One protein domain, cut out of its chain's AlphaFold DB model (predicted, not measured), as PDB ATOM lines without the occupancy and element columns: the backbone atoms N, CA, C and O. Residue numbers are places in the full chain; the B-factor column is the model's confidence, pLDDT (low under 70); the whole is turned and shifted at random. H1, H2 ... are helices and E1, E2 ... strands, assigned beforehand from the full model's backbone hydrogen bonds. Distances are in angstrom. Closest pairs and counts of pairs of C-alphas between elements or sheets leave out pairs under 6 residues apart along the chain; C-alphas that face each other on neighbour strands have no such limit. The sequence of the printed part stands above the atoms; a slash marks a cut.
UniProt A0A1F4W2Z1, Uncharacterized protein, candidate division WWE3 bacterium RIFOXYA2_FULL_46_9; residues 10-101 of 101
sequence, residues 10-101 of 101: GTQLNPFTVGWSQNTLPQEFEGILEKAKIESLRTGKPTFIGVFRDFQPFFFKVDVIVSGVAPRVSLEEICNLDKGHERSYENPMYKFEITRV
ATOM      1  N   GLY A  10     151.066 150.722 119.472       51.50
ATOM      2  CA  GLY A  10     149.906 151.573 119.711       51.50
ATOM      3  C   GLY A  10     149.125 152.059 118.524       51.50
ATOM      4  O   GLY A  10     149.439 151.786 117.371       51.50
ATOM      5  N   THR A  11     148.059 152.779 118.857       51.22
ATOM      6  CA  THR A  11     147.145 153.407 117.908       51.22
ATOM      7  C   THR A  11     147.328 154.919 117.951       51.22
ATOM      8  O   THR A  11     147.874 155.466 118.908       51.22
ATOM      9  N   GLN A  12     146.815 155.609 116.934       44.09
ATOM     10  CA  GLN A  12     146.886 157.068 116.805       44.09
ATOM     11  C   GLN A  12     146.315 157.828 118.025       44.09
ATOM     12  O   GLN A  12     146.708 158.961 118.280       44.09
ATOM     13  N   LEU A  13     145.405 157.200 118.783       35.47
ATOM     14  CA  LEU A  13     144.753 157.774 119.969       35.47
ATOM     15  C   LEU A  13     145.481 157.460 121.287       35.47
ATOM     16  O   LEU A  13     145.259 158.160 122.267       35.47
ATOM     17  N   ASN A  14     146.341 156.436 121.316       43.41
ATOM     18  CA  ASN A  14     147.086 156.001 122.502       43.41
ATOM     19  C   ASN A  14     148.563 155.728 122.142       43.41
ATOM     20  O   ASN A  14     148.974 154.565 122.052       43.41
ATOM     21  N   PRO A  15     149.377 156.775 121.912       48.94
ATOM     22  CA  PRO A  15     150.819 156.620 121.765       48.94
ATOM     23  C   PRO A  15     151.426 156.194 123.112       48.94
ATOM     24  O   PRO A  15     151.125 156.759 124.162       48.94
ATOM     25  N   PHE A  16     152.257 155.154 123.108       55.28
ATOM     26  CA  PHE A  16     152.752 154.546 124.343       55.28
ATOM     27  C   PHE A  16     153.726 155.475 125.069       55.28
ATOM     28  O   PHE A  16     154.697 155.952 124.484       55.28
ATOM     29  N   THR A  17     153.506 155.653 126.374       39.75
ATOM     30  CA  THR A  17     154.530 156.133 127.309       39.75
ATOM     31  C   THR A  17     155.270 154.916 127.839       39.75
ATOM     32  O   THR A  17     154.772 154.188 128.697       39.75
ATOM     33  N   VAL A  18     156.452 154.667 127.296       48.88
ATOM     34  CA  VAL A  18     157.385 153.666 127.807       48.88
ATOM     35  C   VAL A  18     158.674 154.362 128.196       48.88
ATOM     36  O   VAL A  18     159.126 155.266 127.502       48.88
ATOM     37  N   GLY A  19     159.222 153.993 129.354       45.16
ATOM     38  CA  GLY A  19     160.459 154.576 129.863       45.16
ATOM     39  C   GLY A  19     161.618 154.232 128.939       45.16
ATOM     40  O   GLY A  19     162.163 153.136 129.033       45.16
ATOM     41  N   TRP A  20     161.966 155.161 128.051       54.59
ATOM     42  CA  TRP A  20     163.144 155.100 127.196       54.59
ATOM     43  C   TRP A  20     164.377 155.313 128.070       54.59
ATOM     44  O   TRP A  20     164.667 156.439 128.467       54.59
ATOM     45  N   SER A  21     165.070 154.238 128.443       53.62
ATOM     46  CA  SER A  21     166.318 154.361 129.210       53.62
ATOM     47  C   SER A  21     167.535 153.798 128.480       53.62
ATOM     48  O   SER A  21     168.659 154.045 128.912       53.62
ATOM     49  N   GLN A  22     167.332 153.054 127.385       69.75
ATOM     50  CA  GLN A  22     168.390 152.367 126.640       69.75
ATOM     51  C   GLN A  22     168.066 152.295 125.146       69.75
ATOM     52  O   GLN A  22     166.898 152.340 124.758       69.75
ATOM     53  N   ASN A  23     169.111 152.175 124.321       81.44
ATOM     54  CA  ASN A  23     168.960 151.948 122.888       81.44
ATOM     55  C   ASN A  23     168.210 150.633 122.634       81.44
ATOM     56  O   ASN A  23     168.526 149.606 123.230       81.44
ATOM     57  N   THR A  24     167.252 150.673 121.716       81.75
ATOM     58  CA  THR A  24     166.557 149.505 121.186       81.75
ATOM     59  C   THR A  24     167.556 148.594 120.483       81.75
ATOM     60  O   THR A  24     168.312 149.039 119.617       81.75
ATOM     61  N   LEU A  25     167.554 147.312 120.840       84.50
ATOM     62  CA  LEU A  25     168.397 146.314 120.189       84.50
ATOM     63  C   LEU A  25     167.772 145.852 118.859       84.50
ATOM     64  O   LEU A  25     166.544 145.830 118.735       84.50
ATOM     65  N   PRO A  26     168.576 145.411 117.870       84.44
ATOM     66  CA  PRO A  26     168.051 144.907 116.600       84.44
ATOM     67  C   PRO A  26     167.015 143.784 116.757       84.44
ATOM     68  O   PRO A  26     165.982 143.808 116.098       84.44
ATOM     69  N   GLN A  27     167.241 142.838 117.673       81.62
ATOM     70  CA  GLN A  27     166.333 141.708 117.909       81.62
ATOM     71  C   GLN A  27     165.019 142.147 118.566       81.62
ATOM     72  O   GLN A  27     163.959 141.594 118.277       81.62
ATOM     73  N   GLU A  28     165.079 143.149 119.447       82.38
ATOM     74  CA  GLU A  28     163.877 143.735 120.041       82.38
ATOM     75  C   GLU A  28     163.046 144.402 118.949       82.38
ATOM     76  O   GLU A  28     161.851 144.121 118.834       82.38
ATOM     77  N   PHE A  29     163.700 145.214 118.109       84.94
ATOM     78  CA  PHE A  29     163.082 145.874 116.967       84.94
ATOM     79  C   PHE A  29     162.388 144.886 116.024       84.94
ATOM     80  O   PHE A  29     161.218 145.093 115.703       84.94
ATOM     81  N   GLU A  30     163.059 143.797 115.636       85.69
ATOM     82  CA  GLU A  30     162.468 142.751 114.792       85.69
ATOM     83  C   GLU A  30     161.164 142.207 115.395       85.69
ATOM     84  O   GLU A  30     160.146 142.120 114.704       85.69
ATOM     85  N   GLY A  31     161.158 141.912 116.698       82.81
ATOM     86  CA  GLY A  31     159.970 141.413 117.392       82.81
ATOM     87  C   GLY A  31     158.823 142.427 117.469       82.81
ATOM     88  O   GLY A  31     157.654 142.044 117.405       82.81
ATOM     89  N   ILE A  32     159.122 143.719 117.609       83.94
ATOM     90  CA  ILE A  32     158.107 144.787 117.657       83.94
ATOM     91  C   ILE A  32     157.525 145.043 116.283       83.94
ATOM     92  O   ILE A  32     156.307 145.150 116.150       83.94
ATOM     93  N   LEU A  33     158.390 145.127 115.274       87.56
ATOM     94  CA  LEU A  33     157.978 145.342 113.901       87.56
ATOM     95  C   LEU A  33     157.064 144.206 113.440       87.56
ATOM     96  O   LEU A  33     156.020 144.471 112.850       87.56
ATOM     97  N   GLU A  34     157.407 142.958 113.763       87.62
ATOM     98  CA  GLU A  34     156.577 141.808 113.408       87.62
ATOM     99  C   GLU A  34     155.203 141.866 114.080       87.62
ATOM    100  O   GLU A  34     154.172 141.726 113.421       87.62
ATOM    101  N   LYS A  35     155.154 142.175 115.379       85.56
ATOM    102  CA  LYS A  35     153.872 142.354 116.073       85.56
ATOM    103  C   LYS A  35     153.060 143.519 115.498       85.56
ATOM    104  O   LYS A  35     151.840 143.412 115.424       85.56
ATOM    105  N   ALA A  36     153.704 144.608 115.077       86.56
ATOM    106  CA  ALA A  36     153.024 145.750 114.472       86.56
ATOM    107  C   ALA A  36     152.435 145.425 113.095       86.56
ATOM    108  O   ALA A  36     151.308 145.837 112.810       86.56
ATOM    109  N   LYS A  37     153.154 144.641 112.279       87.12
ATOM    110  CA  LYS A  37     152.653 144.103 111.006       87.12
ATOM    111  C   LYS A  37     151.434 143.209 111.230       87.12
ATOM    112  O   LYS A  37     150.407 143.415 110.590       87.12
ATOM    113  N   ILE A  38     151.525 142.263 112.171       86.56
ATOM    114  CA  ILE A  38     150.419 141.360 112.531       86.56
ATOM    115  C   ILE A  38     149.205 142.158 113.009       86.56
ATOM    116  O   ILE A  38     148.088 141.897 112.573       86.56
ATOM    117  N   GLU A  39     149.408 143.140 113.884       85.75
ATOM    118  CA  GLU A  39     148.318 143.971 114.396       85.75
ATOM    119  C   GLU A  39     147.685 144.831 113.297       85.75
ATOM    120  O   GLU A  39     146.460 144.948 113.240       85.75
ATOM    121  N   SER A  40     148.494 145.373 112.383       86.38
ATOM    122  CA  SER A  40     147.995 146.155 111.252       86.38
ATOM    123  C   SER A  40     147.138 145.298 110.320       86.38
ATOM    124  O   SER A  40     145.995 145.654 110.038       86.38
ATOM    125  N   LEU A  41     147.621 144.099 109.972       86.81
ATOM    126  CA  LEU A  41     146.865 143.097 109.214       86.81
ATOM    127  C   LEU A  41     145.562 142.694 109.912       86.81
ATOM    128  O   LEU A  41     144.509 142.624 109.285       86.81
ATOM    129  N   ARG A  42     145.626 142.423 111.220       84.75
ATOM    130  CA  ARG A  42     144.480 141.965 112.017       84.75
ATOM    131  C   ARG A  42     143.395 143.032 112.127       84.75
ATOM    132  O   ARG A  42     142.214 142.699 112.176       84.75
ATOM    133  N   THR A  43     143.789 144.298 112.231       83.31
ATOM    134  CA  THR A  43     142.862 145.415 112.460       83.31
ATOM    135  C   THR A  43     142.456 146.144 111.183       83.31
ATOM    136  O   THR A  43     141.479 146.894 111.215       83.31
ATOM    137  N   GLY A  44     143.191 145.946 110.084       84.00
ATOM    138  CA  GLY A  44     143.063 146.735 108.858       84.00
ATOM    139  C   GLY A  44     143.396 148.215 109.068       84.00
ATOM    140  O   GLY A  44     142.832 149.071 108.390       84.00
ATOM    141  N   LYS A  45     144.222 148.538 110.072       86.44
ATOM    142  CA  LYS A  45     144.591 149.910 110.444       86.44
ATOM    143  C   LYS A  45     146.109 150.041 110.569       86.44
ATOM    144  O   LYS A  45     146.772 149.058 110.899       86.44
ATOM    145  N   PRO A  46     146.672 151.246 110.391       84.88
ATOM    146  CA  PRO A  46     148.078 151.475 110.684       84.88
ATOM    147  C   PRO A  46     148.374 151.282 112.175       84.88
ATOM    148  O   PRO A  46     147.632 151.758 113.042       84.88
ATOM    149  N   THR A  47     149.498 150.640 112.461       85.69
ATOM    150  CA  THR A  47     150.032 150.433 113.807       85.69
ATOM    151  C   THR A  47     151.224 151.350 114.035       85.69
ATOM    152  O   THR A  47     152.038 151.555 113.140       85.69
ATOM    153  N   PHE A  48     151.370 151.893 115.238       84.44
ATOM    154  CA  PHE A  48     152.485 152.771 115.577       84.44
ATOM    155  C   PHE A  48     153.474 152.062 116.492       84.44
ATOM    156  O   PHE A  48     153.083 151.405 117.461       84.44
ATOM    157  N   ILE A  49     154.757 152.234 116.196       85.44
ATOM    158  CA  ILE A  49     155.866 151.738 117.011       85.44
ATOM    159  C   ILE A  49     156.820 152.884 117.324       85.44
ATOM    160  O   ILE A  49     156.918 153.855 116.572       85.44
ATOM    161  N   GLY A  50     157.544 152.767 118.429       84.00
ATOM    162  CA  GLY A  50     158.649 153.661 118.747       84.00
ATOM    163  C   GLY A  50     159.912 152.866 119.038       84.00
ATOM    164  O   GLY A  50     159.842 151.767 119.589       84.00
ATOM    165  N   VAL A  51     161.056 153.438 118.692       82.88
ATOM    166  CA  VAL A  51     162.390 152.923 119.013       82.88
ATOM    167  C   VAL A  51     163.228 154.059 119.582       82.88
ATOM    168  O   VAL A  51     163.024 155.224 119.247       82.88
ATOM    169  N   PHE A  52     164.187 153.729 120.434       84.69
ATOM    170  CA  PHE A  52     165.149 154.688 120.961       84.69
ATOM    171  C   PHE A  52     166.522 154.306 120.455       84.69
ATOM    172  O   PHE A  52     166.945 153.167 120.618       84.69
ATOM    173  N   ARG A  53     167.211 155.225 119.798       83.50
ATOM    174  CA  ARG A  53     168.532 154.963 119.244       83.50
ATOM    175  C   ARG A  53     169.380 156.206 119.396       83.50
ATOM    176  O   ARG A  53     168.904 157.308 119.153       83.50
ATOM    177  N   ASP A  54     170.610 156.013 119.849       84.69
ATOM    178  CA  ASP A  54     171.593 157.077 120.048       84.69
ATOM    179  C   ASP A  54     171.032 158.248 120.872       84.69
ATOM    180  O   ASP A  54     171.188 159.419 120.538       84.69
ATOM    181  N   PHE A  55     170.351 157.904 121.971       75.50
ATOM    182  CA  PHE A  55     169.693 158.845 122.887       75.50
ATOM    183  C   PHE A  55     168.536 159.660 122.286       75.50
ATOM    184  O   PHE A  55     168.101 160.647 122.883       75.50
ATOM    185  N   GLN A  56     168.001 159.247 121.134       80.50
ATOM    186  CA  GLN A  56     166.887 159.911 120.464       80.50
ATOM    187  C   GLN A  56     165.711 158.952 120.222       80.50
ATOM    188  O   GLN A  56     165.916 157.807 119.807       80.50
ATOM    189  N   PRO A  57     164.461 159.391 120.456       80.00
ATOM    190  CA  PRO A  57     163.284 158.619 120.091       80.00
ATOM    191  C   PRO A  57     162.965 158.770 118.596       80.00
ATOM    192  O   PRO A  57     162.987 159.869 118.040       80.00
ATOM    193  N   PHE A  58     162.599 157.661 117.962       83.88
ATOM    194  CA  PHE A  58     162.091 157.592 116.597       83.88
ATOM    195  C   PHE A  58     160.733 156.898 116.626       83.88
ATOM    196  O   PHE A  58     160.581 155.846 117.245       83.88
ATOM    197  N   PHE A  59     159.752 157.473 115.941       85.06
ATOM    198  CA  PHE A  59     158.402 156.932 115.865       85.06
ATOM    199  C   PHE A  59     158.088 156.555 114.428       85.06
ATOM    200  O   PHE A  59     158.440 157.282 113.496       85.06
ATOM    201  N   PHE A  60     157.410 155.428 114.261       86.88
ATOM    202  CA  PHE A  60     157.061 154.903 112.955       86.88
ATOM    203  C   PHE A  60     155.597 154.504 112.899       86.88
ATOM    204  O   PHE A  60     155.059 153.907 113.835       86.88
ATOM    205  N   LYS A  61     154.975 154.809 111.766       89.50
ATOM    206  CA  LYS A  61     153.697 154.259 111.331       89.50
ATOM    207  C   LYS A  61     153.988 153.038 110.460       89.50
ATOM    208  O   LYS A  61     154.778 153.145 109.530       89.50
ATOM    209  N   VAL A  62     153.357 151.915 110.767       89.56
ATOM    210  CA  VAL A  62     153.447 150.627 110.070       89.56
ATOM    211  C   VAL A  62     152.079 150.314 109.487       89.56
ATOM    212  O   VAL A  62     151.111 150.208 110.238       89.56
ATOM    213  N   ASP A  63     151.995 150.164 108.173       90.75
ATOM    214  CA  ASP A  63     150.760 149.846 107.460       90.75
ATOM    215  C   ASP A  63     150.955 148.583 106.618       90.75
ATOM    216  O   ASP A  63     151.982 148.423 105.955       90.75
ATOM    217  N   VAL A  64     150.002 147.657 106.664       87.62
ATOM    218  CA  VAL A  64     150.023 146.440 105.850       87.62
ATOM    219  C   VAL A  64     148.711 146.332 105.088       87.62
ATOM    220  O   VAL A  64     147.653 146.060 105.652       87.62
ATOM    221  N   ILE A  65     148.809 146.518 103.775       83.81
ATOM    222  CA  ILE A  65     147.679 146.670 102.858       83.81
ATOM    223  C   ILE A  65     147.327 145.331 102.197       83.81
ATOM    224  O   ILE A  65     146.161 145.066 101.911       83.81
ATOM    225  N   VAL A  66     148.321 144.464 101.968       81.94
ATOM    226  CA  VAL A  66     148.126 143.127 101.381       81.94
ATOM    227  C   VAL A  66     148.876 142.076 102.197       81.94
ATOM    228  O   VAL A  66     150.025 142.284 102.590       81.94
ATOM    229  N   SER A  67     148.203 140.949 102.443       70.31
ATOM    230  CA  SER A  67     148.661 139.842 103.290       70.31
ATOM    231  C   SER A  67     149.684 138.942 102.600       70.31
ATOM    232  O   SER A  67     149.369 138.337 101.582       70.31
ATOM    233  N   GLY A  68     150.857 138.788 103.221       72.31
ATOM    234  CA  GLY A  68     151.939 137.887 102.822       72.31
ATOM    235  C   GLY A  68     153.149 138.030 103.750       72.31
ATOM    236  O   GLY A  68     153.099 138.749 104.749       72.31
ATOM    237  N   VAL A  69     154.259 137.355 103.433       77.31
ATOM    238  CA  VAL A  69     155.504 137.491 104.209       77.31
ATOM    239  C   VAL A  69     156.222 138.770 103.781       77.31
ATOM    240  O   VAL A  69     156.968 138.777 102.801       77.31
ATOM    241  N   ALA A  70     155.979 139.862 104.507       76.06
ATOM    242  CA  ALA A  70     156.702 141.115 104.315       76.06
ATOM    243  C   ALA A  70     158.201 140.930 104.629       76.06
ATOM    244  O   ALA A  70     158.548 140.185 105.554       76.06
ATOM    245  N   PRO A  71     159.107 141.623 103.920       81.06
ATOM    246  CA  PRO A  71     160.539 141.466 104.118       81.06
ATOM    247  C   PRO A  71     160.962 141.879 105.530       81.06
ATOM    248  O   PRO A  71     160.292 142.657 106.227       81.06
ATOM    249  N   ARG A  72     162.115 141.351 105.952       84.81
ATOM    250  CA  ARG A  72     162.811 141.864 107.131       84.81
ATOM    251  C   ARG A  72     163.294 143.274 106.832       84.81
ATOM    252  O   ARG A  72     163.837 143.527 105.763       84.81
ATOM    253  N   VAL A  73     163.107 144.154 107.803       88.31
ATOM    254  CA  VAL A  73     163.608 145.523 107.774       88.31
ATOM    255  C   VAL A  73     164.511 145.682 108.980       88.31
ATOM    256  O   VAL A  73     164.151 145.242 110.072       88.31
ATOM    257  N   SER A  74     165.692 146.264 108.786       89.56
ATOM    258  CA  SER A  74     166.648 146.441 109.880       89.56
ATOM    259  C   SER A  74     166.384 147.727 110.669       89.56
ATOM    260  O   SER A  74     165.874 148.711 110.137       89.56
ATOM    261  N   LEU A  75     166.790 147.743 111.944       86.88
ATOM    262  CA  LEU A  75     166.718 148.941 112.792       86.88
ATOM    263  C   LEU A  75     167.553 150.104 112.227       86.88
ATOM    264  O   LEU A  75     167.247 151.266 112.460       86.88
ATOM    265  N   GLU A  76     168.640 149.817 111.517       89.69
ATOM    266  CA  GLU A  76     169.461 150.854 110.883       89.69
ATOM    267  C   GLU A  76     168.755 151.475 109.679       89.69
ATOM    268  O   GLU A  76     168.678 152.695 109.565       89.69
ATOM    269  N   GLU A  77     168.157 150.639 108.836       88.81
ATOM    270  CA  GLU A  77     167.412 151.072 107.657       88.81
ATOM    271  C   GLU A  77     166.262 152.021 108.008       88.81
ATOM    272  O   GLU A  77     166.088 153.036 107.338       88.81
ATOM    273  N   ILE A  78     165.508 151.730 109.072       87.06
ATOM    274  CA  ILE A  78     164.364 152.564 109.474       87.06
ATOM    275  C   ILE A  78     164.772 153.827 110.225       87.06
ATOM    276  O   ILE A  78     164.167 154.875 110.013       87.06
ATOM    277  N   CYS A  79     165.807 153.780 111.069       86.31
ATOM    278  CA  CYS A  79     166.301 154.976 111.754       86.31
ATOM    279  C   CYS A  79     166.897 156.005 110.779       86.31
ATOM    280  O   CYS A  79     166.879 157.196 111.082       86.31
ATOM    281  N   ASN A  80     167.346 155.563 109.601       89.62
ATOM    282  CA  ASN A  80     167.835 156.427 108.525       89.62
ATOM    283  C   ASN A  80     166.726 156.990 107.618       89.62
ATOM    284  O   ASN A  80     167.035 157.698 106.663       89.62
ATOM    285  N   LEU A  81     165.446 156.701 107.882       86.88
ATOM    286  CA  LEU A  81     164.349 157.317 107.135       86.88
ATOM    287  C   LEU A  81     164.208 158.797 107.497       86.88
ATOM    288  O   LEU A  81     164.164 159.175 108.678       86.88
ATOM    289  N   ASP A  82     164.058 159.623 106.466       87.81
ATOM    290  CA  ASP A  82     163.662 161.013 106.628       87.81
ATOM    291  C   ASP A  82     162.248 161.095 107.208       87.81
ATOM    292  O   ASP A  82     161.358 160.295 106.905       87.81
ATOM    293  N   LYS A  83     162.031 162.081 108.080       85.25
ATOM    294  CA  LYS A  83     160.719 162.303 108.688       85.25
ATOM    295  C   LYS A  83     159.688 162.625 107.602       85.25
ATOM    296  O   LYS A  83     159.915 163.501 106.774       85.25
ATOM    297  N   GLY A  84     158.547 161.942 107.635       78.88
ATOM    298  CA  GLY A  84     157.487 162.072 106.636       78.88
ATOM    299  C   GLY A  84     157.757 161.325 105.328       78.88
ATOM    300  O   GLY A  84     156.867 161.284 104.484       78.88
ATOM    301  N   HIS A  85     158.934 160.714 105.160       83.06
ATOM    302  CA  HIS A  85     159.208 159.858 104.014       83.06
ATOM    303  C   HIS A  85     158.692 158.443 104.278       83.06
ATOM    304  O   HIS A  85     158.910 157.860 105.346       83.06
ATOM    305  N   GLU A  86     157.979 157.908 103.296       85.88
ATOM    306  CA  GLU A  86     157.458 156.552 103.325       85.88
ATOM    307  C   GLU A  86     158.419 155.611 102.613       85.88
ATOM    308  O   GLU A  86     158.947 155.921 101.546       85.88
ATOM    309  N   ARG A  87     158.613 154.435 103.201       90.00
ATOM    310  CA  ARG A  87     159.250 153.313 102.538       90.00
ATOM    311  C   ARG A  87     158.229 152.211 102.324       90.00
ATOM    312  O   ARG A  87     157.739 151.618 103.286       90.00
ATOM    313  N   SER A  88     157.942 151.940 101.059       89.06
ATOM    314  CA  SER A  88     156.982 150.926 100.633       89.06
ATOM    315  C   SER A  88     157.729 149.683 100.153       89.06
ATOM    316  O   SER A  88     158.686 149.759  99.381       89.06
ATOM    317  N   TYR A  89     157.287 148.523 100.618       87.69
ATOM    318  CA  TYR A  89     157.748 147.217 100.176       87.69
ATOM    319  C   TYR A  89     156.549 146.528  99.535       87.69
ATOM    320  O   TYR A  89     155.558 146.235 100.212       87.69
ATOM    321  N   GLU A  90     156.638 146.266  98.236       86.81
ATOM    322  CA  GLU A  90     155.528 145.730  97.454       86.81
ATOM    323  C   GLU A  90     155.970 144.544  96.600       86.81
ATOM    324  O   GLU A  90     157.015 144.566  95.943       86.81
ATOM    325  N   ASN A  91     155.140 143.507  96.596       83.19
ATOM    326  CA  ASN A  91     155.140 142.475  95.576       83.19
ATOM    327  C   ASN A  91     153.698 141.954  95.361       83.19
ATOM    328  O   ASN A  91     152.788 142.340  96.093       83.19
ATOM    329  N   PRO A  92     153.454 141.042  94.404       82.62
ATOM    330  CA  PRO A  92     152.104 140.531  94.136       82.62
ATOM    331  C   PRO A  92     151.391 139.868  95.329       82.62
ATOM    332  O   PRO A  92     150.180 139.678  95.288       82.62
ATOM    333  N   MET A  93     152.132 139.476  96.366       80.69
ATOM    334  CA  MET A  93     151.639 138.787  97.557       80.69
ATOM    335  C   MET A  93     151.702 139.644  98.824       80.69
ATOM    336  O   MET A  93     151.242 139.183  99.853       80.69
ATOM    337  N   TYR A  94     152.280 140.844  98.823       83.44
ATOM    338  CA  TYR A  94     152.287 141.699 100.007       83.44
ATOM    339  C   TYR A  94     152.439 143.166  99.638       83.44
ATOM    340  O   TYR A  94     153.098 143.535  98.670       83.44
ATOM    341  N   LYS A  95     151.892 144.012 100.501       89.25
ATOM    342  CA  LYS A  95     152.134 145.446 100.475       89.25
ATOM    343  C   LYS A  95     152.246 145.920 101.911       89.25
ATOM    344  O   LYS A  95     151.294 145.786 102.676       89.25
ATOM    345  N   PHE A  96     153.426 146.403 102.269       89.56
ATOM    346  CA  PHE A  96     153.756 146.902 103.598       89.56
ATOM    347  C   PHE A  96     154.472 148.244 103.458       89.56
ATOM    348  O   PHE A  96     155.400 148.378 102.664       89.56
ATOM    349  N   GLU A  97     154.047 149.228 104.235       92.00
ATOM    350  CA  GLU A  97     154.571 150.587 104.236       92.00
ATOM    351  C   GLU A  97     155.028 150.949 105.652       92.00
ATOM    352  O   GLU A  97     154.375 150.625 106.650       92.00
ATOM    353  N   ILE A  98     156.171 151.625 105.751       90.88
ATOM    354  CA  ILE A  98     156.661 152.192 107.004       90.88
ATOM    355  C   ILE A  98     157.042 153.654 106.803       90.88
ATOM    356  O   ILE A  98     157.760 154.008 105.871       90.88
ATOM    357  N   THR A  99     156.563 154.517 107.688       90.38
ATOM    358  CA  THR A  99     156.808 155.963 107.628       90.38
ATOM    359  C   THR A  99     157.362 156.428 108.960       90.38
ATOM    360  O   THR A  99     156.781 156.113 110.000       90.38
ATOM    361  N   ARG A 100     158.435 157.223 108.953       88.94
ATOM    362  CA  ARG A 100     158.866 157.947 110.157       88.94
ATOM    363  C   ARG A 100     157.931 159.132 110.399       88.94
ATOM    364  O   ARG A 100     157.781 159.968 109.508       88.94
ATOM    365  N   VAL A 101     157.317 159.209 111.580       83.81
ATOM    366  CA  VAL A 101     156.336 160.258 111.945       83.81
ATOM    367  C   VAL A 101     156.914 161.371 112.807       83.81
ATOM    368  O   VAL A 101     157.989 161.191 113.424       83.81
TER     369      VAL A 101
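What this domain is: This is residues 10 to 101 of the 101 residues of an uncharacterized protein of candidate division WWE3 bacterium RIFOXYA2_FULL_46_9 (UniProt A0A1F4W2Z1). One twisted sheet of four antiparallel strands, in the order E1 E2 E4 E3, has the long helix H1 along one face, making two layers; short H2 sits beside the strands. The 92 printed residues, of mixed class, run H1 E1 E2 H2 E3 E4. The whole is compact, radius of gyration of the C-alphas 12.6 A, spanning 39 by 26 by 24 A.

How they stand to each other: H1, residues 26 to 43, is over E1, 47 to 53, and E2, 56 to 66, at a height over the sheet of 7.9 A; its closest C-alphas to E2 are Leu 41 and Val 64, 5.7 A. E1 and E2 form a hairpin, with N 49 and O 60 2.9 A apart. H2, 75 to 79, is at the sheet's level. E3, 86 to 91, and E4, 94 to 100, form a hairpin, with N 89 and O 96 2.8 A apart; between E2 and E4, N 63 and O 97 are 2.9 A apart. In H1 and H2 every O i to N i+4 pair is within hydrogen-bond range. E2, H2, E3 is a split strand-helix-strand unit, two strands that run the same way in one sheet with a helix between them along the chain and E4 between them in the sheet, and its crossover is left-handed.

Where its parts are: H1 is 25.5 A long from C-alpha 26 at (168.051, 144.907, 116.600), E2 31.6 A; E4 ends at C-alpha 100, (158.866, 157.947, 110.157).

The domain as a whole: The printed part has no cut and no long link between elements; residues 10 to 22 are under pLDDT 70.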